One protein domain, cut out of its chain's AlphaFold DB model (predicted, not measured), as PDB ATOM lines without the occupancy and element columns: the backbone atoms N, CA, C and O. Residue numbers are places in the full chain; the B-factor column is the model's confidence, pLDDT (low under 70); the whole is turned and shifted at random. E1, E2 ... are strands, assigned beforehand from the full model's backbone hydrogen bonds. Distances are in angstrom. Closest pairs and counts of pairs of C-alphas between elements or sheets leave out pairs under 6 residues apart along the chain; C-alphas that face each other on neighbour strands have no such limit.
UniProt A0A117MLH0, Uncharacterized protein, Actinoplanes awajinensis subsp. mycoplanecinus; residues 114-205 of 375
ATOM      1  N   PRO A 114       4.842 -37.578  12.260       96.75
ATOM      2  CA  PRO A 114       5.555 -38.550  11.445       96.75
ATOM      3  C   PRO A 114       5.002 -38.586  10.019       96.75
ATOM      4  O   PRO A 114       3.798 -38.472   9.793       96.75
ATOM      5  N   SER A 115       5.887 -38.790   9.044       94.62
ATOM      6  CA  SER A 115       5.533 -38.945   7.632       94.62
ATOM      7  C   SER A 115       5.597 -40.412   7.190       94.62
ATOM      8  O   SER A 115       6.180 -41.265   7.859       94.62
ATOM      9  N   GLY A 116       4.974 -40.727   6.049       94.12
ATOM     10  CA  GLY A 116       5.053 -42.059   5.431       94.12
ATOM     11  C   GLY A 116       4.235 -43.161   6.120       94.12
ATOM     12  O   GLY A 116       4.402 -44.338   5.785       94.12
ATOM     13  N   LEU A 117       3.358 -42.795   7.061       96.69
ATOM     14  CA  LEU A 117       2.371 -43.710   7.639       96.69
ATOM     15  C   LEU A 117       1.183 -43.875   6.684       96.69
ATOM     16  O   LEU A 117       0.855 -42.955   5.931       96.69
ATOM     17  N   VAL A 118       0.521 -45.029   6.726       96.81
ATOM     18  CA  VAL A 118      -0.610 -45.357   5.836       96.81
ATOM     19  C   VAL A 118      -1.801 -45.910   6.610       96.81
ATOM     20  O   VAL A 118      -1.637 -46.403   7.718       96.81
ATOM     21  N   LEU A 119      -2.999 -45.884   6.041       96.00
ATOM     22  CA  LEU A 119      -4.130 -46.616   6.610       96.00
ATOM     23  C   LEU A 119      -3.891 -48.141   6.513       96.00
ATOM     24  O   LEU A 119      -3.338 -48.606   5.507       96.00
ATOM     25  N   PRO A 120      -4.311 -48.935   7.516       92.94
ATOM     26  CA  PRO A 120      -4.074 -50.379   7.537       92.94
ATOM     27  C   PRO A 120      -4.635 -51.083   6.301       92.94
ATOM     28  O   PRO A 120      -5.748 -50.800   5.867       92.94
ATOM     29  N   GLY A 121      -3.864 -52.021   5.744       90.38
ATOM     30  CA  GLY A 121      -4.266 -52.795   4.564       90.38
ATOM     31  C   GLY A 121      -4.332 -51.997   3.255       90.38
ATOM     32  O   GLY A 121      -4.783 -52.531   2.247       90.38
ATOM     33  N   THR A 122      -3.880 -50.737   3.243       92.94
ATOM     34  CA  THR A 122      -3.928 -49.862   2.062       92.94
ATOM     35  C   THR A 122      -2.585 -49.174   1.800       92.94
ATOM     36  O   THR A 122      -1.644 -49.264   2.591       92.94
ATOM     37  N   THR A 123      -2.503 -48.438   0.690       93.25
ATOM     38  CA  THR A 123      -1.409 -47.499   0.391       93.25
ATOM     39  C   THR A 123      -1.784 -46.038   0.662       93.25
ATOM     40  O   THR A 123      -0.962 -45.147   0.452       93.25
ATOM     41  N   THR A 124      -3.010 -45.774   1.125       95.69
ATOM     42  CA  THR A 124      -3.507 -44.424   1.401       95.69
ATOM     43  C   THR A 124      -2.746 -43.819   2.571       95.69
ATOM     44  O   THR A 124      -2.671 -44.425   3.638       95.69
ATOM     45  N   ALA A 125      -2.188 -42.622   2.385       96.38
ATOM     46  CA  ALA A 125      -1.460 -41.925   3.439       96.38
ATOM     47  C   ALA A 125      -2.354 -41.658   4.662       96.38
ATOM     48  O   ALA A 125      -3.520 -41.285   4.528       96.38
ATOM     49  N   CYS A 126      -1.789 -41.817   5.856       97.00
ATOM     50  CA  CYS A 126      -2.463 -41.438   7.088       97.00
ATOM     51  C   CYS A 126      -2.611 -39.911   7.155       97.00
ATOM     52  O   CYS A 126      -1.632 -39.192   6.951       97.00
ATOM     53  N   GLY A 127      -3.820 -39.414   7.414       95.81
ATOM     54  CA  GLY A 127      -4.144 -37.988   7.310       95.81
ATOM     55  C   GLY A 127      -4.459 -37.504   5.893       95.81
ATOM     56  O   GLY A 127      -4.537 -36.298   5.667       95.81
ATOM     57  N   ALA A 128      -4.641 -38.407   4.921       96.12
ATOM     58  CA  ALA A 128      -5.094 -38.016   3.588       96.12
ATOM     59  C   ALA A 128      -6.473 -37.332   3.643       96.12
ATOM     60  O   ALA A 128      -7.349 -37.721   4.420       96.12
ATOM     61  N   SER A 129      -6.680 -36.329   2.784       95.56
ATOM     62  CA  SER A 129      -7.956 -35.610   2.689       95.56
ATOM     63  C   SER A 129      -9.127 -36.572   2.468       95.56
ATOM     64  O   SER A 129      -9.039 -37.490   1.653       95.56
ATOM     65  N   GLY A 130     -10.226 -36.359   3.195       93.19
ATOM     66  CA  GLY A 130     -11.410 -37.223   3.153       93.19
ATOM     67  C   GLY A 130     -11.306 -38.495   4.001       93.19
ATOM     68  O   GLY A 130     -12.264 -39.261   4.052       93.19
ATOM     69  N   THR A 131     -10.186 -38.720   4.694       93.31
ATOM     70  CA  THR A 131     -10.055 -39.803   5.678       93.31
ATOM     71  C   THR A 131     -10.261 -39.262   7.094       93.31
ATOM     72  O   THR A 131      -9.785 -38.178   7.424       93.31
ATOM     73  N   GLN A 132     -10.950 -40.014   7.959       95.44
ATOM     74  CA  GLN A 132     -11.005 -39.727   9.399       95.44
ATOM     75  C   GLN A 132      -9.752 -40.296  10.079       95.44
ATOM     76  O   GLN A 132      -9.837 -41.233  10.875       95.44
ATOM     77  N   SER A 133      -8.576 -39.795   9.691       97.06
ATOM     78  CA  SER A 133      -7.292 -40.282  10.197       97.06
ATOM     79  C   SER A 133      -6.270 -39.169  10.407       97.06
ATOM     80  O   SER A 133      -6.378 -38.106   9.799       97.06
ATOM     81  N   TYR A 134      -5.273 -39.412  11.257       97.75
ATOM     82  CA  TYR A 134      -4.105 -38.545  11.419       97.75
ATOM     83  C   TYR A 134      -2.878 -39.338  11.881       97.75
ATOM     84  O   TYR A 134      -2.981 -40.395  12.506       97.75
ATOM     85  N   ALA A 135      -1.700 -38.818  11.544       97.88
ATOM     86  CA  ALA A 135      -0.419 -39.368  11.960       97.88
ATOM     87  C   ALA A 135       0.038 -38.713  13.271       97.88
ATOM     88  O   ALA A 135      -0.080 -37.498  13.431       97.88
ATOM     89  N   ALA A 136       0.588 -39.501  14.192       98.38
ATOM     90  CA  ALA A 136       0.987 -39.028  15.512       98.38
ATOM     91  C   ALA A 136       2.247 -39.742  16.015       98.38
ATOM     92  O   ALA A 136       2.442 -40.928  15.756       98.38
ATOM     93  N   SER A 137       3.100 -39.018  16.745       98.56
ATOM     94  CA  SER A 137       4.193 -39.597  17.534       98.56
ATOM     95  C   SER A 137       3.798 -39.579  19.008       98.56
ATOM     96  O   SER A 137       3.835 -38.521  19.640       98.56
ATOM     97  N   TRP A 138       3.409 -40.736  19.540       98.56
ATOM     98  CA  TRP A 138       3.022 -40.911  20.940       98.56
ATOM     99  C   TRP A 138       4.224 -41.329  21.777       98.56
ATOM    100  O   TRP A 138       4.931 -42.282  21.447       98.56
ATOM    101  N   ILE A 139       4.460 -40.610  22.870       98.38
ATOM    102  CA  ILE A 139       5.557 -40.907  23.790       98.38
ATOM    103  C   ILE A 139       5.229 -42.184  24.560       98.38
ATOM    104  O   ILE A 139       4.118 -42.372  25.044       98.38
ATOM    105  N   THR A 140       6.219 -43.061  24.679       98.56
ATOM    106  CA  THR A 140       6.116 -44.340  25.396       98.56
ATOM    107  C   THR A 140       7.031 -44.405  26.618       98.56
ATOM    108  O   THR A 140       7.078 -45.416  27.320       98.56
ATOM    109  N   GLY A 141       7.805 -43.350  26.870       98.31
ATOM    110  CA  GLY A 141       8.701 -43.299  28.012       98.31
ATOM    111  C   GLY A 141       9.659 -42.114  28.003       98.31
ATOM    112  O   GLY A 141       9.985 -41.544  26.959       98.31
ATOM    113  N   LEU A 142      10.120 -41.769  29.203       98.25
ATOM    114  CA  LEU A 142      11.005 -40.644  29.473       98.25
ATOM    115  C   LEU A 142      11.945 -41.001  30.628       98.25
ATOM    116  O   LEU A 142      11.499 -41.485  31.664       98.25
ATOM    117  N   THR A 143      13.243 -40.744  30.469       97.50
ATOM    118  CA  THR A 143      14.232 -40.931  31.539       97.50
ATOM    119  C   THR A 143      15.396 -39.956  31.406       97.50
ATOM    120  O   THR A 143      15.573 -39.318  30.368       97.50
ATOM    121  N   ARG A 144      16.222 -39.821  32.447       96.12
ATOM    122  CA  ARG A 144      17.453 -39.022  32.364       96.12
ATOM    123  C   ARG A 144      18.468 -39.692  31.446       96.12
ATOM    124  O   ARG A 144      18.606 -40.910  31.460       96.12
ATOM    125  N   GLY A 145      19.191 -38.897  30.664       95.31
ATOM    126  CA  GLY A 145      20.251 -39.405  29.805       95.31
ATOM    127  C   GLY A 145      21.445 -39.962  30.602       95.31
ATOM    128  O   GLY A 145      21.643 -39.618  31.771       95.31
ATOM    129  N   PRO A 146      22.256 -40.835  29.984       93.75
ATOM    130  CA  PRO A 146      23.376 -41.487  30.649       93.75
ATOM    131  C   PRO A 146      24.580 -40.546  30.789       93.75
ATOM    132  O   PRO A 146      24.749 -39.603  30.013       93.75
ATOM    133  N   ASN A 147      25.482 -40.844  31.729       91.19
ATOM    134  CA  ASN A 147      26.724 -40.088  31.927       91.19
ATOM    135  C   ASN A 147      27.778 -40.392  30.839       91.19
ATOM    136  O   ASN A 147      28.778 -41.063  31.086       91.19
ATOM    137  N   ARG A 148      27.527 -39.938  29.607       89.75
ATOM    138  CA  ARG A 148      28.459 -39.999  28.466       89.75
ATOM    139  C   ARG A 148      28.154 -38.910  27.447       89.75
ATOM    140  O   ARG A 148      27.082 -38.321  27.474       89.75
ATOM    141  N   VAL A 149      29.048 -38.700  26.485       90.44
ATOM    142  CA  VAL A 149      28.789 -37.780  25.369       90.44
ATOM    143  C   VAL A 149      27.813 -38.399  24.362       90.44
ATOM    144  O   VAL A 149      28.024 -39.521  23.899       90.44
ATOM    145  N   ILE A 150      26.776 -37.642  23.999       89.38
ATOM    146  CA  ILE A 150      25.776 -37.957  22.976       89.38
ATOM    147  C   ILE A 150      25.757 -36.807  21.969       89.38
ATOM    148  O   ILE A 150      25.440 -35.676  22.330       89.38
ATOM    149  N   SER A 151      26.119 -37.076  20.712       87.25
ATOM    150  CA  SER A 151      26.106 -36.078  19.625       87.25
ATOM    151  C   SER A 151      26.787 -34.746  19.995       87.25
ATOM    152  O   SER A 151      26.260 -33.668  19.732       87.25
ATOM    153  N   GLY A 152      27.944 -34.824  20.663       88.88
ATOM    154  CA  GLY A 152      28.718 -33.655  21.104       88.88
ATOM    155  C   GLY A 152      28.204 -32.962  22.374       88.88
ATOM    156  O   GLY A 152      28.768 -31.947  22.770       88.88
ATOM    157  N   ARG A 153      27.167 -33.492  23.035       91.62
ATOM    158  CA  ARG A 153      26.594 -32.950  24.280       91.62
ATOM    159  C   ARG A 153      26.808 -33.905  25.446       91.62
ATOM    160  O   ARG A 153      26.890 -35.114  25.245       91.62
ATOM    161  N   SER A 154      26.860 -33.382  26.672       93.31
ATOM    162  CA  SER A 154      26.843 -34.243  27.859       93.31
ATOM    163  C   SER A 154      25.468 -34.895  27.998       93.31
ATOM    164  O   SER A 154      24.482 -34.202  28.231       93.31
ATOM    165  N   GLY A 155      25.394 -36.219  27.876       92.94
ATOM    166  CA  GLY A 155      24.164 -37.001  27.993       92.94
ATOM    167  C   GLY A 155      23.511 -36.882  29.366       92.94
ATOM    168  O   GLY A 155      22.289 -36.895  29.452       92.94
ATOM    169  N   SER A 156      24.296 -36.636  30.420       94.19
ATOM    170  CA  SER A 156      23.766 -36.348  31.756       94.19
ATOM    171  C   SER A 156      22.998 -35.027  31.818       94.19
ATOM    172  O   SER A 156      22.305 -34.790  32.796       94.19
ATOM    173  N   GLY A 157      23.139 -34.158  30.809       95.88
ATOM    174  CA  GLY A 157      22.379 -32.921  30.636       95.88
ATOM    175  C   GLY A 157      21.126 -33.075  29.768       95.88
ATOM    176  O   GLY A 157      20.424 -32.093  29.550       95.88
ATOM    177  N   LEU A 158      20.854 -34.281  29.259       97.06
ATOM    178  CA  LEU A 158      19.752 -34.573  28.345       97.06
ATOM    179  C   LEU A 158      18.696 -35.457  29.014       97.06
ATOM    180  O   LEU A 158      18.958 -36.148  30.000       97.06
ATOM    181  N   LEU A 159      17.505 -35.477  28.429       98.19
ATOM    182  CA  LEU A 159      16.479 -36.482  28.693       98.19
ATOM    183  C   LEU A 159      16.383 -37.425  27.494       98.19
ATOM    184  O   LEU A 159      16.516 -36.983  26.361       98.19
ATOM    185  N   PHE A 160      16.182 -38.716  27.725       98.19
ATOM    186  CA  PHE A 160      15.960 -39.709  26.679       98.19
ATOM    187  C   PHE A 160      14.470 -40.019  26.570       98.19
ATOM    188  O   PHE A 160      13.821 -40.322  27.572       98.19
ATOM    189  N   LEU A 161      13.957 -39.945  25.349       98.62
ATOM    190  CA  LEU A 161      12.564 -40.158  24.994       98.62
ATOM    191  C   LEU A 161      12.454 -41.383  24.097       98.62
ATOM    192  O   LEU A 161      13.230 -41.548  23.150       98.62
ATOM    193  N   THR A 162      11.431 -42.185  24.349       98.75
ATOM    194  CA  THR A 162      10.986 -43.242  23.443       98.75
ATOM    195  C   THR A 162       9.595 -42.899  22.940       98.75
ATOM    196  O   THR A 162       8.789 -42.332  23.680       98.75
ATOM    197  N   TYR A 163       9.308 -43.215  21.683       98.81
ATOM    198  CA  TYR A 163       8.004 -42.942  21.096       98.81
ATOM    199  C   TYR A 163       7.660 -43.950  20.003       98.81
ATOM    200  O   TYR A 163       8.530 -44.540  19.359       98.81
ATOM    201  N   THR A 164       6.370 -44.124  19.767       98.62
ATOM    202  CA  THR A 164       5.841 -44.859  18.623       98.62
ATOM    203  C   THR A 164       5.175 -43.895  17.661       98.62
ATOM    204  O   THR A 164       4.537 -42.922  18.058       98.62
ATOM    205  N   ASN A 165       5.321 -44.162  16.369       98.50
ATOM    206  CA  ASN A 165       4.569 -43.458  15.342       98.50
ATOM    207  C   ASN A 165       3.335 -44.282  15.008       98.50
ATOM    208  O   ASN A 165       3.447 -45.448  14.601       98.50
ATOM    209  N   VAL A 166       2.174 -43.671  15.176       98.38
ATOM    210  CA  VAL A 166       0.878 -44.306  14.996       98.38
ATOM    211  C   VAL A 166       0.100 -43.623  13.881       98.38
ATOM    212  O   VAL A 166       0.177 -42.406  13.695       98.38
ATOM    213  N   CYS A 167      -0.651 -44.423  13.130       98.06
ATOM    214  CA  CYS A 167      -1.747 -43.911  12.326       98.06
ATOM    215  C   CYS A 167      -3.037 -44.135  13.104       98.06
ATOM    216  O   CYS A 167      -3.409 -45.289  13.323       98.06
ATOM    217  N   VAL A 168      -3.688 -43.052  13.521       97.81
ATOM    218  CA  VAL A 168      -4.994 -43.080  14.188       97.81
ATOM    219  C   VAL A 168      -6.070 -42.953  13.120       97.81
ATOM    220  O   VAL A 168      -5.957 -42.103  12.243       97.81
ATOM    221  N   TYR A 169      -7.093 -43.803  13.158       96.38
ATOM    222  CA  TYR A 169      -8.177 -43.831  12.176       96.38
ATOM    223  C   TYR A 169      -9.443 -44.430  12.791       96.38
ATOM    224  O   TYR A 169      -9.367 -45.461  13.449       96.38
ATOM    225  N   ASN A 170     -10.614 -43.832  12.554       92.31
ATOM    226  CA  ASN A 170     -11.913 -44.380  12.987       92.31
ATOM    227  C   ASN A 170     -11.937 -44.884  14.457       92.31
ATOM    228  O   ASN A 170     -12.436 -45.976  14.723       92.31
ATOM    229  N   ASN A 171     -11.366 -44.125  15.403       87.25
ATOM    230  CA  ASN A 171     -11.211 -44.497  16.827       87.25
ATOM    231  C   ASN A 171     -10.367 -45.761  17.106       87.25
ATOM    232  O   ASN A 171     -10.423 -46.326  18.195       87.25
ATOM    233  N   ALA A 172      -9.573 -46.198  16.137       93.56
ATOM    234  CA  ALA A 172      -8.559 -47.233  16.255       93.56
ATOM    235  C   ALA A 172      -7.189 -46.652  15.884       93.56
ATOM    236  O   ALA A 172      -7.064 -45.501  15.455       93.56
ATOM    237  N   TRP A 173      -6.138 -47.450  16.036       96.12
ATOM    238  CA  TRP A 173      -4.806 -47.057  15.605       96.12
ATOM    239  C   TRP A 173      -3.975 -48.265  15.195       96.12
ATOM    240  O   TRP A 173      -4.200 -49.388  15.639       96.12
ATOM    241  N   THR A 174      -2.966 -48.013  14.366       97.06
ATOM    242  CA  THR A 174      -1.880 -48.964  14.108       97.06
ATOM    243  C   THR A 174      -0.566 -48.326  14.495       97.06
ATOM    244  O   THR A 174      -0.270 -47.198  14.098       97.06
ATOM    245  N   THR A 175       0.248 -49.051  15.259       97.81
ATOM    246  CA  THR A 175       1.634 -48.641  15.496       97.81
ATOM    247  C   THR A 175       2.464 -49.057  14.302       97.81
ATOM    248  O   THR A 175       2.509 -50.237  13.983       97.81
ATOM    249  N   GLN A 176       3.122 -48.112  13.643       98.12
ATOM    250  CA  GLN A 176       3.811 -48.386  12.384       98.12
ATOM    251  C   GLN A 176       5.314 -48.230  12.499       98.12
ATOM    252  O   GLN A 176       6.025 -48.871  11.756       98.12
ATOM    253  N   SER A 177       5.842 -47.432  13.420       98.31
ATOM    254  CA  SER A 177       7.285 -47.432  13.686       98.31
ATOM    255  C   SER A 177       7.584 -47.056  15.126       98.31
ATOM    256  O   SER A 177       6.709 -46.584  15.851       98.31
ATOM    257  N   TYR A 178       8.822 -47.299  15.536       98.62
ATOM    258  CA  TYR A 178       9.338 -46.960  16.854       98.62
ATOM    259  C   TYR A 178      10.592 -46.107  16.709       98.62
ATOM    260  O   TYR A 178      11.472 -46.402  15.888       98.62
ATOM    261  N   GLY A 179      10.659 -45.048  17.507       98.31
ATOM    262  CA  GLY A 179      11.745 -44.094  17.496       98.31
ATOM    263  C   GLY A 179      12.205 -43.713  18.891       98.31
ATOM    264  O   GLY A 179      11.536 -43.937  19.902       98.31
ATOM    265  N   VAL A 180      13.398 -43.139  18.919       98.19
ATOM    266  CA  VAL A 180      14.048 -42.650  20.128       98.19
ATOM    267  C   VAL A 180      14.744 -41.336  19.823       98.19
ATOM    268  O   VAL A 180      15.193 -41.094  18.702       98.19
ATOM    269  N   THR A 181      14.844 -40.471  20.819       97.88
ATOM    270  CA  THR A 181      15.600 -39.225  20.710       97.88
ATOM    271  C   THR A 181      16.064 -38.793  22.087       97.88
ATOM    272  O   THR A 181      15.463 -39.144  23.100       97.88
ATOM    273  N   PHE A 182      17.112 -37.985  22.132       97.56
ATOM    274  CA  PHE A 182      17.375 -37.171  23.305       97.56
ATOM    275  C   PHE A 182      16.657 -35.827  23.180       97.56
ATOM    276  O   PHE A 182      16.333 -35.383  22.078       97.56
ATOM    277  N   TYR A 183      16.425 -35.176  24.307       98.19
ATOM    278  CA  TYR A 183      15.937 -33.814  24.405       98.19
ATOM    279  C   TYR A 183      16.882 -33.005  25.282       98.19
ATOM    280  O   TYR A 183      17.240 -33.413  26.389       98.19
ATOM    281  N   ASP A 184      17.297 -31.863  24.752       97.12
ATOM    282  CA  ASP A 184      18.083 -30.864  25.448       97.12
ATOM    283  C   ASP A 184      17.139 -29.770  25.965       97.12
ATOM    284  O   ASP A 184      16.660 -28.954  25.166       97.12
ATOM    285  N   PRO A 185      16.870 -29.724  27.282       95.31
ATOM    286  CA  PRO A 185      15.948 -28.748  27.848       95.31
ATOM    287  C   PRO A 185      16.490 -27.317  27.804       95.31
ATOM    288  O   PRO A 185      15.701 -26.382  27.764       95.31
ATOM    289  N   VAL A 186      17.814 -27.121  27.778       92.44
ATOM    290  CA  VAL A 186      18.432 -25.782  27.771       92.44
ATOM    291  C   VAL A 186      18.204 -25.095  26.431       92.44
ATOM    292  O   VAL A 186      17.908 -23.904  26.375       92.44
ATOM    293  N   THR A 187      18.339 -25.850  25.346       93.00
ATOM    294  CA  THR A 187      18.179 -25.328  23.982       93.00
ATOM    295  C   THR A 187      16.796 -25.595  23.390       93.00
ATOM    296  O   THR A 187      16.517 -25.124  22.292       93.00
ATOM    297  N   ASN A 188      15.936 -26.329  24.107       96.62
ATOM    298  CA  ASN A 188      14.670 -26.881  23.624       96.62
ATOM    299  C   ASN A 188      14.833 -27.625  22.290       96.62
ATOM    300  O   ASN A 188      14.109 -27.362  21.337       96.62
ATOM    301  N   GLN A 189      15.811 -28.531  22.198       97.19
ATOM    302  CA  GLN A 189      16.128 -29.253  20.959       97.19
ATOM    303  C   GLN A 189      16.006 -30.763  21.117       97.19
ATOM    304  O   GLN A 189      16.449 -31.331  22.113       97.19
ATOM    305  N   LEU A 190      15.487 -31.424  20.082       97.75
ATOM    306  CA  LEU A 190      15.607 -32.871  19.922       97.75
ATOM    307  C   LEU A 190      17.000 -33.198  19.367       97.75
ATOM    308  O   LEU A 190      17.454 -32.597  18.393       97.75
ATOM    309  N   VAL A 191      17.694 -34.135  20.004       96.06
ATOM    310  CA  VAL A 191      19.091 -34.481  19.736       96.06
ATOM    311  C   VAL A 191      19.186 -35.943  19.317       96.06
ATOM    312  O   VAL A 191      18.814 -36.844  20.064       96.06
ATOM    313  N   GLY A 192      19.740 -36.169  18.126       93.06
ATOM    314  CA  GLY A 192      19.926 -37.508  17.564       93.06
ATOM    315  C   GLY A 192      18.629 -38.315  17.416       93.06
ATOM    316  O   GLY A 192      18.618 -39.460  17.869       93.06
ATOM    317  N   PRO A 193      17.553 -37.763  16.819       95.56
ATOM    318  CA  PRO A 193      16.349 -38.540  16.561       95.56
ATOM    319  C   PRO A 193      16.675 -39.725  15.645       95.56
ATOM    320  O   PRO A 193      17.370 -39.572  14.638       95.56
ATOM    321  N   ALA A 194      16.172 -40.904  15.994       95.94
ATOM    322  CA  ALA A 194      16.401 -42.133  15.252       95.94
ATOM    323  C   ALA A 194      15.116 -42.957  15.158       95.94
ATOM    324  O   ALA A 194      14.487 -43.263  16.169       95.94
ATOM    325  N   THR A 195      14.765 -43.372  13.940       97.44
ATOM    326  CA  THR A 195      13.776 -44.432  13.715       97.44
ATOM    327  C   THR A 195      14.479 -45.774  13.874       97.44
ATOM    328  O   THR A 195      15.232 -46.192  12.997       97.44
ATOM    329  N   VAL A 196      14.250 -46.438  15.004       97.75
ATOM    330  CA  VAL A 196      14.932 -47.686  15.376       97.75
ATOM    331  C   VAL A 196      14.301 -48.879  14.669       97.75
ATOM    332  O   VAL A 196      15.012 -49.710  14.103       97.75
ATOM    333  N   PHE A 197      12.967 -48.946  14.677       98.00
ATOM    334  CA  PHE A 197      12.206 -49.953  13.945       98.00
ATOM    335  C   PHE A 197      11.289 -49.242  12.942       98.00
ATOM    336  O   PHE A 197      10.310 -48.613  13.356       98.00
ATOM    337  N   PRO A 198      11.617 -49.273  11.637       96.94
ATOM    338  CA  PRO A 198      10.817 -48.623  10.607       96.94
ATOM    339  C   PRO A 198       9.524 -49.396  10.323       96.94
ATOM    340  O   PRO A 198       9.337 -50.524  10.783       96.94
ATOM    341  N   ARG A 199       8.646 -48.791   9.515       95.19
ATOM    342  CA  ARG A 199       7.387 -49.415   9.101       95.19
ATOM    343  C   ARG A 199       7.607 -50.711   8.329       95.19
ATOM    344  O   ARG A 199       8.256 -50.668   7.283       95.19
ATOM    345  N   PRO A 200       7.053 -51.849   8.791       92.75
ATOM    346  CA  PRO A 200       7.108 -53.080   8.023       92.75
ATOM    347  C   PRO A 200       6.139 -53.018   6.839       92.75
ATOM    348  O   PRO A 200       5.153 -52.280   6.850       92.75
ATOM    349  N   ALA A 201       6.373 -53.859   5.831       86.25
ATOM    350  CA  ALA A 201       5.490 -53.967   4.668       86.25
ATOM    351  C   ALA A 201       4.041 -54.329   5.048       86.25
ATOM    352  O   ALA A 201       3.107 -53.831   4.428       86.25
ATOM    353  N   ALA A 202       3.857 -55.121   6.113       80.88
ATOM    354  CA  ALA A 202       2.548 -55.484   6.665       80.88
ATOM    355  C   ALA A 202       1.763 -54.297   7.267       80.88
ATOM    356  O   ALA A 202       0.615 -54.457   7.664       80.88
ATOM    357  N   GLY A 203       2.364 -53.105   7.350       84.38
ATOM    358  CA  GLY A 203       1.720 -51.882   7.827       84.38
ATOM    359  C   GLY A 203       1.803 -51.686   9.339       84.38
ATOM    360  O   GLY A 203       2.048 -50.564   9.767       84.38
ATOM    361  N   GLU A 204       1.687 -52.751  10.134       94.50
ATOM    362  CA  GLU A 204       1.746 -52.682  11.597       94.50
ATOM    363  C   GLU A 204       3.027 -53.306  12.165       94.50
ATOM    364  O   GLU A 204       3.457 -54.395  11.788       94.50
ATOM    365  N   LEU A 205       3.639 -52.594  13.105       96.38
ATOM    366  CA  LEU A 205       4.824 -53.000  13.832       96.38
ATOM    367  C   LEU A 205       4.477 -54.097  14.849       96.38
ATOM    368  O   LEU A 205       3.548 -53.936  15.647       96.38
TER     369      LEU A 205
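Overview. This is residues 114 to 205 of the 375 residues of an uncharacterized protein of Actinoplanes awajinensis subsp. mycoplanecinus (UniProt A0A117MLH0). Picture one long, twisted sheet of four antiparallel strands, a curled ribbon in which E1, E2 and E3 run lengthwise and the shorter E4 edges part of E3. A winding stretch with no named element, residues 114 to 132, its C-alphas 7 to 24 A from the mean of all C-alphas, leads to the end of the sheet where E1 begins, and the long link from E1 to E2, residues 145 to 158, makes a loop beyond the other end. The printed part has 92 residues, with no named helix and four strands along the chain, E1, E2, E3, E4, which is also their order across the sheet. The class is all strand, though just 45 of the 92 residues are in named strands. The whole is loose, with a radius of gyration of the C-alphas of 15.4 A, and only just elongated, spanning 45 by 23 by 18 A.

Arrangement. Go past residues 114 to 132, and you come to E1, residues 133 to 144, an edge strand. Its antiparallel neighbour is E2, residues 159 to 169, at 161 degrees between directions; look for N 134 and O 168, 2.9 A apart and within hydrogen-bond range. The C-alphas of Ser 133 and Tyr 169 face each other at 4.2 A. E3, residues 172 to 184, is antiparallel to E2 at 158 degrees, with N 161 and O 181 within hydrogen-bond range at 2.8 A. E3 bends by 73 degrees at residue 176. E4, residues 189 to 197, is the other edge strand, antiparallel to E3 at 138 degrees, with N 184 and O 189 within range at 2.8 A. It bends by 54 degrees at residue 192. E1 and E4 are apart. The four strands form a meander, each the antiparallel neighbour of the one before, and each successive two form a hairpin.

Along the chain. Find C-alpha 133 at (-7.292, -40.282, 10.197); from there E1 runs 33.2 A to C-alpha 144 at (17.453, -39.022, 32.364). E2, residues 159 to 169, comes back over 30.6 A. E3, residues 172 to 184, is the longest strand by residues, 32.6 A from first to last C-alpha. E4, residues 189 to 197, covers 22.2 A and ends at C-alpha 197, (12.206, -49.953, 13.945).

Size, cuts and confidence. The two C-alphas farthest apart are those of Gly 130 and Asn 147, at 47.9 A. The link from E1 to E2 is long, with 14 residues, and in it residues 149 to 150 pair briefly with residues 153 to 154, antiparallel. The links from E2 to E3 and from E3 to E4 are tight. The printed part has no cut, its mean pLDDT is 95.3, and no printed residue is under 70.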